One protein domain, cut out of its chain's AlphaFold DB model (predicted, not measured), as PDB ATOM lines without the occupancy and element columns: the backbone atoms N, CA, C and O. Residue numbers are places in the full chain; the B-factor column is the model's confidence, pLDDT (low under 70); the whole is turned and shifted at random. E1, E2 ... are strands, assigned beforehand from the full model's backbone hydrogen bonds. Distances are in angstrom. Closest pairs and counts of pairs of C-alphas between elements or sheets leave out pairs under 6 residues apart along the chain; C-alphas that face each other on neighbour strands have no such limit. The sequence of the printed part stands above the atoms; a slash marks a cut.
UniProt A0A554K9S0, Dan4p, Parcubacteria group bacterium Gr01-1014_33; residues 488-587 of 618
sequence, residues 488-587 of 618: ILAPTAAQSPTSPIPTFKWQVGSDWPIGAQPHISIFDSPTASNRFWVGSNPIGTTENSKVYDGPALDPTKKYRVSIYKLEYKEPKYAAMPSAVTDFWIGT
ATOM      1  N   ILE A 488      92.993 104.322 107.862       75.38
ATOM      2  CA  ILE A 488      94.435 104.586 107.760       75.38
ATOM      3  C   ILE A 488      94.990 103.721 106.622       75.38
ATOM      4  O   ILE A 488      95.024 102.499 106.735       75.38
ATOM      5  N   LEU A 489      95.432 104.351 105.532       72.88
ATOM      6  CA  LEU A 489      96.038 103.654 104.393       72.88
ATOM      7  C   LEU A 489      97.482 103.242 104.680       72.88
ATOM      8  O   LEU A 489      97.914 102.169 104.271       72.88
ATOM      9  N   ALA A 490      98.234 104.103 105.371       60.62
ATOM     10  CA  ALA A 490      99.591 103.796 105.801       60.62
ATOM     11  C   ALA A 490     100.042 104.690 106.972       60.62
ATOM     12  O   ALA A 490     100.048 105.918 106.834       60.62
ATOM     13  N   PRO A 491     100.540 104.109 108.079       60.47
ATOM     14  CA  PRO A 491     101.667 104.674 108.808       60.47
ATOM     15  C   PRO A 491     102.933 104.387 107.983       60.47
ATOM     16  O   PRO A 491     103.491 103.288 108.019       60.47
ATOM     17  N   THR A 492     103.347 105.341 107.147       49.06
ATOM     18  CA  THR A 492     104.253 105.057 106.018       49.06
ATOM     19  C   THR A 492     105.717 104.889 106.455       49.06
ATOM     20  O   THR A 492     106.535 105.790 106.302       49.06
ATOM     21  N   ALA A 493     106.098 103.704 106.941       47.19
ATOM     22  CA  ALA A 493     107.474 103.370 107.354       47.19
ATOM     23  C   ALA A 493     108.506 103.289 106.192       47.19
ATOM     24  O   ALA A 493     109.633 102.811 106.372       47.19
ATOM     25  N   ALA A 494     108.128 103.720 104.986       42.38
ATOM     26  CA  ALA A 494     108.780 103.416 103.713       42.38
ATOM     27  C   ALA A 494     109.476 104.622 103.043       42.38
ATOM     28  O   ALA A 494     109.544 104.679 101.818       42.38
ATOM     29  N   GLN A 495     110.015 105.575 103.815       38.28
ATOM     30  CA  GLN A 495     110.826 106.676 103.272       38.28
ATOM     31  C   GLN A 495     112.148 106.892 104.033       38.28
ATOM     32  O   GLN A 495     112.193 107.596 105.031       38.28
ATOM     33  N   SER A 496     113.235 106.354 103.468       34.50
ATOM     34  CA  SER A 496     114.632 106.811 103.638       34.50
ATOM     35  C   SER A 496     115.368 106.624 104.992       34.50
ATOM     36  O   SER A 496     114.754 106.315 106.015       34.50
ATOM     37  N   PRO A 497     116.728 106.689 104.997       41.22
ATOM     38  CA  PRO A 497     117.548 105.968 105.987       41.22
ATOM     39  C   PRO A 497     118.029 106.775 107.205       41.22
ATOM     40  O   PRO A 497     118.653 106.197 108.092       41.22
ATOM     41  N   THR A 498     117.779 108.084 107.268       44.25
ATOM     42  CA  THR A 498     118.246 108.966 108.355       44.25
ATOM     43  C   THR A 498     117.061 109.626 109.057       44.25
ATOM     44  O   THR A 498     116.633 110.707 108.670       44.25
ATOM     45  N   SER A 499     116.551 108.953 110.093       49.69
ATOM     46  CA  SER A 499     115.450 109.384 110.976       49.69
ATOM     47  C   SER A 499     114.140 109.797 110.268       49.69
ATOM     48  O   SER A 499     113.828 110.984 110.166       49.69
ATOM     49  N   PRO A 500     113.333 108.831 109.788       59.69
ATOM     50  CA  PRO A 500     112.049 109.124 109.162       59.69
ATOM     51  C   PRO A 500     110.973 109.474 110.198       59.69
ATOM     52  O   PRO A 500     110.433 108.601 110.881       59.69
ATOM     53  N   ILE A 501     110.619 110.755 110.261       66.88
ATOM     54  CA  ILE A 501     109.388 111.231 110.899       66.88
ATOM     55  C   ILE A 501     108.190 110.572 110.182       66.88
ATOM     56  O   ILE A 501     108.086 110.686 108.957       66.88
ATOM     57  N   PRO A 502     107.287 109.857 110.884       73.12
ATOM     58  CA  PRO A 502     106.219 109.118 110.222       73.12
ATOM     59  C   PRO A 502     105.197 110.060 109.575       73.12
ATOM     60  O   PRO A 502     104.760 111.044 110.171       73.12
ATOM     61  N   THR A 503     104.776 109.718 108.357       77.25
ATOM     62  CA  THR A 503     103.650 110.370 107.675       77.25
ATOM     63  C   THR A 503     102.479 109.403 107.598       77.25
ATOM     64  O   THR A 503     102.593 108.310 107.030       77.25
ATOM     65  N   PHE A 504     101.353 109.820 108.170       78.56
ATOM     66  CA  PHE A 504     100.090 109.094 108.130       78.56
ATOM     67  C   PHE A 504      99.292 109.548 106.908       78.56
ATOM     68  O   PHE A 504      99.154 110.751 106.683       78.56
ATOM     69  N   LYS A 505      98.768 108.599 106.128       78.94
ATOM     70  CA  LYS A 505      97.824 108.854 105.025       78.94
ATOM     71  C   LYS A 505      96.530 108.087 105.253       78.94
ATOM     72  O   LYS A 505      96.571 106.968 105.771       78.94
ATOM     73  N   TRP A 506      95.397 108.668 104.869       81.25
ATOM     74  CA  TRP A 506      94.083 108.083 105.130       81.25
ATOM     75  C   TRP A 506      93.062 108.317 104.010       81.25
ATOM     76  O   TRP A 506      93.208 109.205 103.175       81.25
ATOM     77  N   GLN A 507      92.004 107.508 104.019       79.81
ATOM     78  CA  GLN A 507      90.793 107.696 103.221       79.81
ATOM     79  C   GLN A 507      89.645 108.186 104.102       79.81
ATOM     80  O   GLN A 507      89.506 107.769 105.252       79.81
ATOM     81  N   VAL A 508      88.838 109.084 103.543       75.38
ATOM     82  CA  VAL A 508      87.704 109.739 104.201       75.38
ATOM     83  C   VAL A 508      86.412 109.224 103.566       75.38
ATOM     84  O   VAL A 508      86.356 109.068 102.346       75.38
ATOM     85  N   GLY A 509      85.392 108.954 104.384       71.44
ATOM     86  CA  GLY A 509      84.061 108.570 103.907       71.44
ATOM     87  C   GLY A 509      83.337 109.713 103.191       71.44
ATOM     88  O   GLY A 509      83.619 110.888 103.432       71.44
ATOM     89  N   SER A 510      82.384 109.381 102.320       69.94
ATOM     90  CA  SER A 510      81.635 110.361 101.510       69.94
ATOM     91  C   SER A 510      80.662 111.242 102.308       69.94
ATOM     92  O   SER A 510      80.084 112.177 101.764       69.94
ATOM     93  N   ASP A 511      80.475 110.949 103.592       75.38
ATOM     94  CA  ASP A 511      79.539 111.591 104.513       75.38
ATOM     95  C   ASP A 511      80.176 112.652 105.431       75.38
ATOM     96  O   ASP A 511      79.452 113.307 106.196       75.38
ATOM     97  N   TRP A 512      81.502 112.816 105.359       79.25
ATOM     98  CA  TRP A 512      82.284 113.770 106.146       79.25
ATOM     99  C   TRP A 512      82.203 115.209 105.604       79.25
ATOM    100  O   TRP A 512      82.318 115.416 104.395       79.25
ATOM    101  N   PRO A 513      82.115 116.237 106.473       75.06
ATOM    102  CA  PRO A 513      82.153 117.628 106.025       75.06
ATOM    103  C   PRO A 513      83.533 118.038 105.486       75.06
ATOM    104  O   PRO A 513      84.563 117.813 106.129       75.06
ATOM    105  N   ILE A 514      83.550 118.723 104.341       75.19
ATOM    106  CA  ILE A 514      84.751 119.382 103.803       75.19
ATOM    107  C   ILE A 514      85.260 120.411 104.826       75.19
ATOM    108  O   ILE A 514      84.476 121.148 105.423       75.19
ATOM    109  N   GLY A 515      86.574 120.454 105.058       74.81
ATOM    110  CA  GLY A 515      87.202 121.345 106.035       74.81
ATOM    111  C   GLY A 515      87.107 120.892 107.500       74.81
ATOM    112  O   GLY A 515      87.806 121.461 108.342       74.81
ATOM    113  N   ALA A 516      86.325 119.854 107.831       76.75
ATOM    114  CA  ALA A 516      86.348 119.267 109.171       76.75
ATOM    115  C   ALA A 516      87.756 118.742 109.493       76.75
ATOM    116  O   ALA A 516      88.413 118.152 108.637       76.75
ATOM    117  N   GLN A 517      88.232 118.951 110.723       80.12
ATOM    118  CA  GLN A 517      89.580 118.555 111.142       80.12
ATOM    119  C   GLN A 517      89.524 117.314 112.044       80.12
ATOM    120  O   GLN A 517      89.169 117.461 113.217       80.12
ATOM    121  N   PRO A 518      89.863 116.099 111.570       80.06
ATOM    122  CA  PRO A 518      89.998 114.937 112.436       80.06
ATOM    123  C   PRO A 518      91.178 115.119 113.387       80.06
ATOM    124  O   PRO A 518      92.179 115.758 113.055       80.06
ATOM    125  N   HIS A 519      91.077 114.501 114.556       81.25
ATOM    126  CA  HIS A 519      92.202 114.305 115.452       81.25
ATOM    127  C   HIS A 519      92.894 112.988 115.117       81.25
ATOM    128  O   HIS A 519      92.249 111.944 115.039       81.25
ATOM    129  N   ILE A 520      94.214 113.037 114.985       82.00
ATOM    130  CA  ILE A 520      95.083 111.864 114.906       82.00
ATOM    131  C   ILE A 520      95.721 111.715 116.281       82.00
ATOM    132  O   ILE A 520      96.392 112.637 116.737       82.00
ATOM    133  N   SER A 521      95.497 110.590 116.954       82.75
ATOM    134  CA  SER A 521      96.099 110.286 118.255       82.75
ATOM    135  C   SER A 521      97.071 109.124 118.151       82.75
ATOM    136  O   SER A 521      96.758 108.099 117.547       82.75
ATOM    137  N   ILE A 522      98.230 109.278 118.786       82.75
ATOM    138  CA  ILE A 522      99.235 108.224 118.941       82.75
ATOM    139  C   ILE A 522      99.329 107.856 120.421       82.75
ATOM    140  O   ILE A 522      99.273 108.737 121.279       82.75
ATOM    141  N   PHE A 523      99.487 106.571 120.725       82.81
ATOM    142  CA  PHE A 523      99.654 106.037 122.080       82.81
ATOM    143  C   PHE A 523     100.998 105.292 122.169       82.81
ATOM    144  O   PHE A 523     101.377 104.600 121.222       82.81
ATOM    145  N   ASP A 524     101.708 105.426 123.296       81.69
ATOM    146  CA  ASP A 524     103.087 104.916 123.497       81.69
ATOM    147  C   ASP A 524     103.189 103.379 123.611       81.69
ATOM    148  O   ASP A 524     104.283 102.827 123.694       81.69
ATOM    149  N   SER A 525     102.057 102.667 123.587       76.00
ATOM    150  CA  SER A 525     102.023 101.211 123.433       76.00
ATOM    151  C   SER A 525     100.720 100.727 122.767       76.00
ATOM    152  O   SER A 525      99.730 101.469 122.739       76.00
ATOM    153  N   PRO A 526     100.652  99.456 122.319       69.75
ATOM    154  CA  PRO A 526      99.432  98.820 121.805       69.75
ATOM    155  C   PRO A 526      98.321  98.630 122.845       69.75
ATOM    156  O   PRO A 526      97.228  98.186 122.491       69.75
ATOM    157  N   THR A 527      98.583  98.924 124.121       73.62
ATOM    158  CA  THR A 527      97.648  98.776 125.249       73.62
ATOM    159  C   THR A 527      97.419 100.077 126.020       73.62
ATOM    160  O   THR A 527      96.547 100.118 126.883       73.62
ATOM    161  N   ALA A 528      98.155 101.149 125.715       74.00
ATOM    162  CA  ALA A 528      98.084 102.406 126.448       74.00
ATOM    163  C   ALA A 528      96.744 103.139 126.240       74.00
ATOM    164  O   ALA A 528      96.323 103.402 125.111       74.00
ATOM    165  N   SER A 529      96.115 103.532 127.351       65.75
ATOM    166  CA  SER A 529      94.945 104.425 127.381       65.75
ATOM    167  C   SER A 529      95.308 105.888 127.112       65.75
ATOM    168  O   SER A 529      94.521 106.636 126.532       65.75
ATOM    169  N   ASN A 530      96.507 106.305 127.533       72.50
ATOM    170  CA  ASN A 530      96.963 107.689 127.443       72.50
ATOM    171  C   ASN A 530      97.549 108.001 126.061       72.50
ATOM    172  O   ASN A 530      98.395 107.273 125.540       72.50
ATOM    173  N   ARG A 531      97.112 109.128 125.491       77.19
ATOM    174  CA  ARG A 531      97.614 109.664 124.220       77.19
ATOM    175  C   ARG A 531      98.994 110.288 124.447       77.19
ATOM    176  O   ARG A 531      99.130 111.176 125.280       77.19
ATOM    177  N   PHE A 532      99.988 109.820 123.698       80.69
ATOM    178  CA  PHE A 532     101.362 110.328 123.676       80.69
ATOM    179  C   PHE A 532     101.474 111.634 122.873       80.69
ATOM    180  O   PHE A 532     102.183 112.554 123.266       80.69
ATOM    181  N   TRP A 533     100.734 111.728 121.767       84.06
ATOM    182  CA  TRP A 533     100.623 112.928 120.933       84.06
ATOM    183  C   TRP A 533      99.242 112.986 120.277       84.06
ATOM    184  O   TRP A 533      98.624 111.946 120.024       84.06
ATOM    185  N   VAL A 534      98.774 114.204 119.995       82.69
ATOM    186  CA  VAL A 534      97.554 114.471 119.227       82.69
ATOM    187  C   VAL A 534      97.818 115.608 118.244       82.69
ATOM    188  O   VAL A 534      98.257 116.676 118.659       82.69
ATOM    189  N   GLY A 535      97.486 115.401 116.972       81.56
ATOM    190  CA  GLY A 535      97.472 116.446 115.944       81.56
ATOM    191  C   GLY A 535      96.122 116.539 115.231       81.56
ATOM    192  O   GLY A 535      95.249 115.691 115.423       81.56
ATOM    193  N   SER A 536      95.954 117.552 114.381       78.62
ATOM    194  CA  SER A 536      94.813 117.685 113.464       78.62
ATOM    195  C   SER A 536      95.245 118.183 112.077       78.62
ATOM    196  O   SER A 536      96.356 118.696 111.905       78.62
ATOM    197  N   ASN A 537      94.380 117.990 111.076       76.81
ATOM    198  CA  ASN A 537      94.512 118.533 109.715       76.81
ATOM    199  C   ASN A 537      93.117 118.601 109.049       76.81
ATOM    200  O   ASN A 537      92.373 117.634 109.197       76.81
ATOM    201  N   PRO A 538      92.711 119.670 108.335       75.12
ATOM    202  CA  PRO A 538      91.446 119.684 107.589       75.12
ATOM    203  C   PRO A 538      91.333 118.621 106.477       75.12
ATOM    204  O   PRO A 538      92.253 118.395 105.685       75.12
ATOM    205  N   ILE A 539      90.141 118.028 106.386       67.94
ATOM    206  CA  ILE A 539      89.665 117.201 105.268       67.94
ATOM    207  C   ILE A 539      89.492 118.059 104.014       67.94
ATOM    208  O   ILE A 539      89.010 119.190 104.086       67.94
ATOM    209  N   GLY A 540      89.849 117.501 102.857       57.31
ATOM    210  CA  GLY A 540      89.849 118.217 101.577       57.31
ATOM    211  C   GLY A 540      91.195 118.859 101.230       57.31
ATOM    212  O   GLY A 540      91.314 119.505 100.193       57.31
ATOM    213  N   THR A 541      92.232 118.647 102.048       63.59
ATOM    214  CA  THR A 541      93.620 118.805 101.591       63.59
ATOM    215  C   THR A 541      93.928 117.765 100.507       63.59
ATOM    216  O   THR A 541      93.450 116.632 100.570       63.59
ATOM    217  N   THR A 542      94.744 118.130  99.515       57.81
ATOM    218  CA  THR A 542      95.006 117.330  98.298       57.81
ATOM    219  C   THR A 542      95.623 115.949  98.538       57.81
ATOM    220  O   THR A 542      95.636 115.130  97.624       57.81
ATOM    221  N   GLU A 543      96.123 115.665  99.744       67.31
ATOM    222  CA  GLU A 543      96.754 114.386 100.080       67.31
ATOM    223  C   GLU A 543      96.013 113.518 101.108       67.31
ATOM    224  O   GLU A 543      96.371 112.345 101.234       67.31
ATOM    225  N   ASN A 544      95.068 114.070 101.888       79.94
ATOM    226  CA  ASN A 544      94.564 113.445 103.128       79.94
ATOM    227  C   ASN A 544      95.703 112.818 103.971       79.94
ATOM    228  O   ASN A 544      95.703 111.627 104.299       79.94
ATOM    229  N   SER A 545      96.729 113.630 104.254       78.56
ATOM    230  CA  SER A 545      97.957 113.219 104.938       78.56
ATOM    231  C   SER A 545      98.297 114.125 106.124       78.56
ATOM    232  O   SER A 545      97.824 115.256 106.227       78.56
ATOM    233  N   LYS A 546      99.115 113.626 107.054       80.06
ATOM    234  CA  LYS A 546      99.721 114.412 108.138       80.06
ATOM    235  C   LYS A 546     101.106 113.856 108.442       80.06
ATOM    236  O   LYS A 546     101.248 112.695 108.830       80.06
ATOM    237  N   VAL A 547     102.114 114.709 108.292       79.75
ATOM    238  CA  VAL A 547     103.445 114.488 108.863       79.75
ATOM    239  C   VAL A 547     103.334 114.638 110.380       79.75
ATOM    240  O   VAL A 547     102.709 115.583 110.864       79.75
ATOM    241  N   TYR A 548     103.902 113.698 111.126       81.38
ATOM    242  CA  TYR A 548     103.994 113.772 112.579       81.38
ATOM    243  C   TYR A 548     104.877 114.950 113.022       81.38
ATOM    244  O   TYR A 548     105.981 115.116 112.517       81.38
ATOM    245  N   ASP A 549     104.412 115.755 113.976       81.88
ATOM    246  CA  ASP A 549     105.128 116.936 114.493       81.88
ATOM    247  C   ASP A 549     105.402 116.856 116.010       81.88
ATOM    248  O   ASP A 549     105.771 117.845 116.643       81.88
ATOM    249  N   GLY A 550     105.225 115.670 116.599       77.81
ATOM    250  CA  GLY A 550     105.409 115.427 118.028       77.81
ATOM    251  C   GLY A 550     106.838 115.047 118.451       77.81
ATOM    252  O   GLY A 550     107.762 115.022 117.635       77.81
ATOM    253  N   PRO A 551     107.026 114.702 119.741       79.88
ATOM    254  CA  PRO A 551     108.314 114.284 120.296       79.88
ATOM    255  C   PRO A 551     108.917 113.071 119.581       79.88
ATOM    256  O   PRO A 551     108.186 112.216 119.073       79.88
ATOM    257  N   ALA A 552     110.249 112.962 119.593       74.25
ATOM    258  CA  ALA A 552     110.965 111.834 119.000       74.25
ATOM    259  C   ALA A 552     110.449 110.485 119.540       74.25
ATOM    260  O   ALA A 552     110.384 110.266 120.749       74.25
ATOM    261  N   LEU A 553     110.074 109.594 118.620       75.88
ATOM    262  CA  LEU A 553     109.517 108.275 118.916       75.88
ATOM    263  C   LEU A 553     110.633 107.233 119.064       75.88
ATOM    264  O   LEU A 553     111.626 107.261 118.336       75.88
ATOM    265  N   ASP A 554     110.445 106.288 119.980       72.69
ATOM    266  CA  ASP A 554     111.427 105.258 120.315       72.69
ATOM    267  C   ASP A 554     111.474 104.146 119.237       72.69
ATOM    268  O   ASP A 554     110.476 103.448 119.039       72.69
ATOM    269  N   PRO A 555     112.613 103.918 118.548       68.25
ATOM    270  CA  PRO A 555     112.749 102.880 117.521       68.25
ATOM    271  C   PRO A 555     112.776 101.441 118.074       68.25
ATOM    272  O   PRO A 555     113.017 100.498 117.319       68.25
ATOM    273  N   THR A 556     112.578 101.256 119.383       64.81
ATOM    274  CA  THR A 556     112.416  99.950 120.035       64.81
ATOM    275  C   THR A 556     110.972  99.658 120.456       64.81
ATOM    276  O   THR A 556     110.665  98.513 120.788       64.81
ATOM    277  N   LYS A 557     110.064 100.648 120.401       71.56
ATOM    278  CA  LYS A 557     108.655 100.499 120.799       71.56
ATOM    279  C   LYS A 557     107.709 100.263 119.621       71.56
ATOM    280  O   LYS A 557     107.902 100.759 118.510       71.56
ATOM    281  N   LYS A 558     106.616  99.556 119.919       72.12
ATOM    282  CA  LYS A 558     105.427  99.455 119.065       72.12
ATOM    283  C   LYS A 558     104.431 100.531 119.494       72.12
ATOM    284  O   LYS A 558     103.965 100.516 120.628       72.12
ATOM    285  N   TYR A 559     104.109 101.442 118.591       78.75
ATOM    286  CA  TYR A 559     103.140 102.513 118.794       78.75
ATOM    287  C   TYR A 559     101.776 102.126 118.230       78.75
ATOM    288  O   TYR A 559     101.673 101.265 117.359       78.75
ATOM    289  N   ARG A 560     100.729 102.802 118.700       80.12
ATOM    290  CA  ARG A 560      99.343 102.655 118.236       80.12
ATOM    291  C   ARG A 560      98.866 103.990 117.664       80.12
ATOM    292  O   ARG A 560      99.100 105.013 118.304       80.12
ATOM    293  N   VAL A 561      98.172 104.004 116.523       79.44
ATOM    294  CA  VAL A 561      97.503 105.207 115.980       79.44
ATOM    295  C   VAL A 561      96.001 104.987 115.763       79.44
ATOM    296  O   VAL A 561      95.574 103.917 115.320       79.44
ATOM    297  N   SER A 562      95.200 106.018 116.051       78.44
ATOM    298  CA  SER A 562      93.802 106.122 115.619       78.44
ATOM    299  C   SER A 562      93.447 107.537 115.146       78.44
ATOM    300  O   SER A 562      94.000 108.529 115.629       78.44
ATOM    301  N   ILE A 563      92.528 107.633 114.180       79.56
ATOM    302  CA  ILE A 563      91.965 108.893 113.671       79.56
ATOM    303  C   ILE A 563      90.478 108.943 114.018       79.56
ATOM    304  O   ILE A 563      89.769 107.978 113.763       79.56
ATOM    305  N   TYR A 564      90.002 110.045 114.595       77.19
ATOM    306  CA  TYR A 564      88.598 110.241 114.980       77.19
ATOM    307  C   TYR A 564      88.198 111.719 114.880       77.19
ATOM    308  O   TYR A 564      89.038 112.597 114.686       77.19
ATOM    309  N   LYS A 565      86.917 112.029 115.083       81.94
ATOM    310  CA  LYS A 565      86.435 113.410 115.230       81.94
ATOM    311  C   LYS A 565      85.302 113.460 116.244       81.94
ATOM    312  O   LYS A 565      84.424 112.612 116.239       81.94
ATOM    313  N   LEU A 566      85.340 114.464 117.108       74.44
ATOM    314  CA  LEU A 566      84.264 114.822 118.023       74.44
ATOM    315  C   LEU A 566      83.915 116.282 117.710       74.44
ATOM    316  O   LEU A 566      84.816 117.129 117.669       74.44
ATOM    317  N   GLU A 567      82.652 116.573 117.418       76.50
ATOM    318  CA  GLU A 567      82.142 117.935 117.269       76.50
ATOM    319  C   GLU A 567      80.969 118.167 118.224       76.50
ATOM    320  O   GLU A 567      80.097 117.315 118.381       76.50
ATOM    321  N   TYR A 568      80.994 119.321 118.889       66.19
ATOM    322  CA  TYR A 568      80.068 119.681 119.967       66.19
ATOM    323  C   TYR A 568      79.175 120.869 119.586       66.19
ATOM    324  O   TYR A 568      78.138 121.089 120.213       66.19
ATOM    325  N   LYS A 569      79.576 121.637 118.562       67.69
ATOM    326  CA  LYS A 569      78.756 122.672 117.920       67.69
ATOM    327  C   LYS A 569      77.859 122.051 116.850       67.69
ATOM    328  O   LYS A 569      78.132 120.948 116.390       67.69
ATOM    329  N   GLU A 570      76.812 122.764 116.441       64.94
ATOM    330  CA  GLU A 570      75.961 122.292 115.346       64.94
ATOM    331  C   GLU A 570      76.618 122.470 113.964       64.94
ATOM    332  O   GLU A 570      77.275 123.492 113.740       64.94
ATOM    333  N   PRO A 571      76.417 121.523 113.024       63.44
ATOM    334  CA  PRO A 571      75.772 120.221 113.231       63.44
ATOM    335  C   PRO A 571      76.651 119.296 114.091       63.44
ATOM    336  O   PRO A 571      77.843 119.163 113.815       63.44
ATOM    337  N   LYS A 572      76.089 118.638 115.114       73.12
ATOM    338  CA  LYS A 572      76.857 117.698 115.953       73.12
ATOM    339  C   LYS A 572      77.170 116.396 115.215       73.12
ATOM    340  O   LYS A 572      76.267 115.676 114.783       73.12
ATOM    341  N   TYR A 573      78.449 116.031 115.155       76.12
ATOM    342  CA  TYR A 573      78.891 114.746 114.611       76.12
ATOM    343  C   TYR A 573      80.020 114.107 115.420       76.12
ATOM    344  O   TYR A 573      80.918 114.773 115.942       76.12
ATOM    345  N   ALA A 574      79.986 112.780 115.476       68.69
ATOM    346  CA  ALA A 574      81.056 111.944 115.992       68.69
ATOM    347  C   ALA A 574      81.527 111.005 114.879       68.69
ATOM    348  O   ALA A 574      80.734 110.305 114.257       68.69
ATOM    349  N   ALA A 575      82.830 110.964 114.640       71.00
ATOM    350  CA  ALA A 575      83.443 109.925 113.837       71.00
ATOM    351  C   ALA A 575      84.175 108.945 114.744       71.00
ATOM    352  O   ALA A 575      84.935 109.340 115.636       71.00
ATOM    353  N   MET A 576      83.955 107.667 114.468       66.25
ATOM    354  CA  MET A 576      84.619 106.557 115.132       66.25
ATOM    355  C   MET A 576      86.148 106.694 115.056       66.25
ATOM    356  O   MET A 576      86.662 107.109 114.014       66.25
ATOM    357  N   PRO A 577      86.891 106.284 116.101       62.97
ATOM    358  CA  PRO A 577      88.275 105.870 115.939       62.97
ATOM    359  C   PRO A 577      88.399 104.887 114.774       62.97
ATOM    360  O   PRO A 577      87.714 103.864 114.742       62.97
ATOM    361  N   SER A 578      89.281 105.214 113.834       63.81
ATOM    362  CA  SER A 578      89.714 104.343 112.746       63.81
ATOM    363  C   SER A 578      90.077 102.948 113.254       63.81
ATOM    364  O   SER A 578      90.487 102.792 114.410       63.81
ATOM    365  N   ALA A 579      90.058 101.956 112.357       59.97
ATOM    366  CA  ALA A 579      90.687 100.664 112.616       59.97
ATOM    367  C   ALA A 579      92.097 100.886 113.199       59.97
ATOM    368  O   ALA A 579      92.947 101.551 112.594       59.97
ATOM    369  N   VAL A 580      92.293 100.424 114.435       63.00
ATOM    370  CA  VAL A 580      93.460 100.778 115.243       63.00
ATOM    371  C   VAL A 580      94.685 100.119 114.634       63.00
ATOM    372  O   VAL A 580      94.783  98.894 114.599       63.00
ATOM    373  N   THR A 581      95.608 100.935 114.133       65.94
ATOM    374  CA  THR A 581      96.798 100.439 113.443       65.94
ATOM    375  C   THR A 581      97.998 100.562 114.370       65.94
ATOM    376  O   THR A 581      98.389 101.666 114.749       65.94
ATOM    377  N   ASP A 582      98.599  99.430 114.723       70.75
ATOM    378  CA  ASP A 582      99.894  99.429 115.395       70.75
ATOM    379  C   ASP A 582     101.024  99.588 114.370       70.75
ATOM    380  O   ASP A 582     101.001  98.980 113.298       70.75
ATOM    381  N   PHE A 583     102.059 100.348 114.717       66.31
ATOM    382  CA  PHE A 583     103.232 100.574 113.878       66.31
ATOM    383  C   PHE A 583     104.524 100.544 114.698       66.31
ATOM    384  O   PHE A 583     104.532 100.781 115.902       66.31
ATOM    385  N   TRP A 584     105.638 100.256 114.029       62.78
ATOM    386  CA  TRP A 584     106.975 100.330 114.616       62.78
ATOM    387  C   TRP A 584     107.733 101.499 113.992       62.78
ATOM    388  O   TRP A 584     107.728 101.661 112.769       62.78
ATOM    389  N   ILE A 585     108.433 102.269 114.817       59.19
ATOM    390  CA  ILE A 585     109.546 103.105 114.358       59.19
ATOM    391  C   ILE A 585     110.792 102.216 114.334       59.19
ATOM    392  O   ILE A 585     110.901 101.303 115.146       59.19
ATOM    393  N   GLY A 586     111.710 102.411 113.383       51.28
ATOM    394  CA  GLY A 586     112.813 101.460 113.257       51.28
ATOM    395  C   GLY A 586     113.914 101.788 112.256       51.28
ATOM    396  O   GLY A 586     113.664 102.145 111.098       51.28
ATOM    397  N   THR A 587     115.149 101.559 112.697       52.50
ATOM    398  CA  THR A 587     116.352 101.398 111.864       52.50
ATOM    399  C   THR A 587     116.395  99.996 111.239       52.50
ATOM    400  O   THR A 587     115.636  99.108 111.634       52.50
TER     401      THR A 587
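This is residues 488 to 587 of the 618 residues of the protein "Dan4p" of Parcubacteria group bacterium Gr01-1014_33 (UniProt A0A554K9S0). With little regular structure, two small sheets make a sandwich, face to face with strands crossed at 43 degrees: E1 - E2 - E5, and a strongly twisted, branched sheet of E3, E4, E6, E7 and E8. The 100 printed residues have eight strands, E1 to E8, and no named helix; the class is all strand, with 39 residues in strands and both sheets antiparallel. The whole is compact, radius of gyration of the C-alphas 14.0 A, spanning 44 by 30 by 20 A.

Start at E1, residues 488 to 491, a hairpin with E2, residues 503 to 507; N 489 and O 505 are 2.9 A apart, within hydrogen-bond range. E5, residues 545 to 547, is E2's other neighbour, N 546 to O 504 2.9 A. E3, residues 519 to 523, has E4, residues 531 to 536, its hairpin partner, on one side, N 520 to O 535 2.9 A, and E6, residues 558 to 566, on the other, N 519 to O 564 2.8 A. E3 lies on one side of E6; on the other side find E7, residues 573 to 575, in a hairpin with E6, N 575 to O 565 2.8 A, and E8, residues 581 to 584, N 559 to O 583 2.8 A.

Find C-alpha 488 at (94.435, 104.586, 107.760), where E1 begins; E6 runs 26.2 A from first to last C-alpha, and E8 ends at C-alpha 584 at (106.975, 100.330, 114.616).

The printed part has no cut; links E1 to E2 and E2 to E3 are long, and 38 residues have pLDDT under 70, among them 490 to 501.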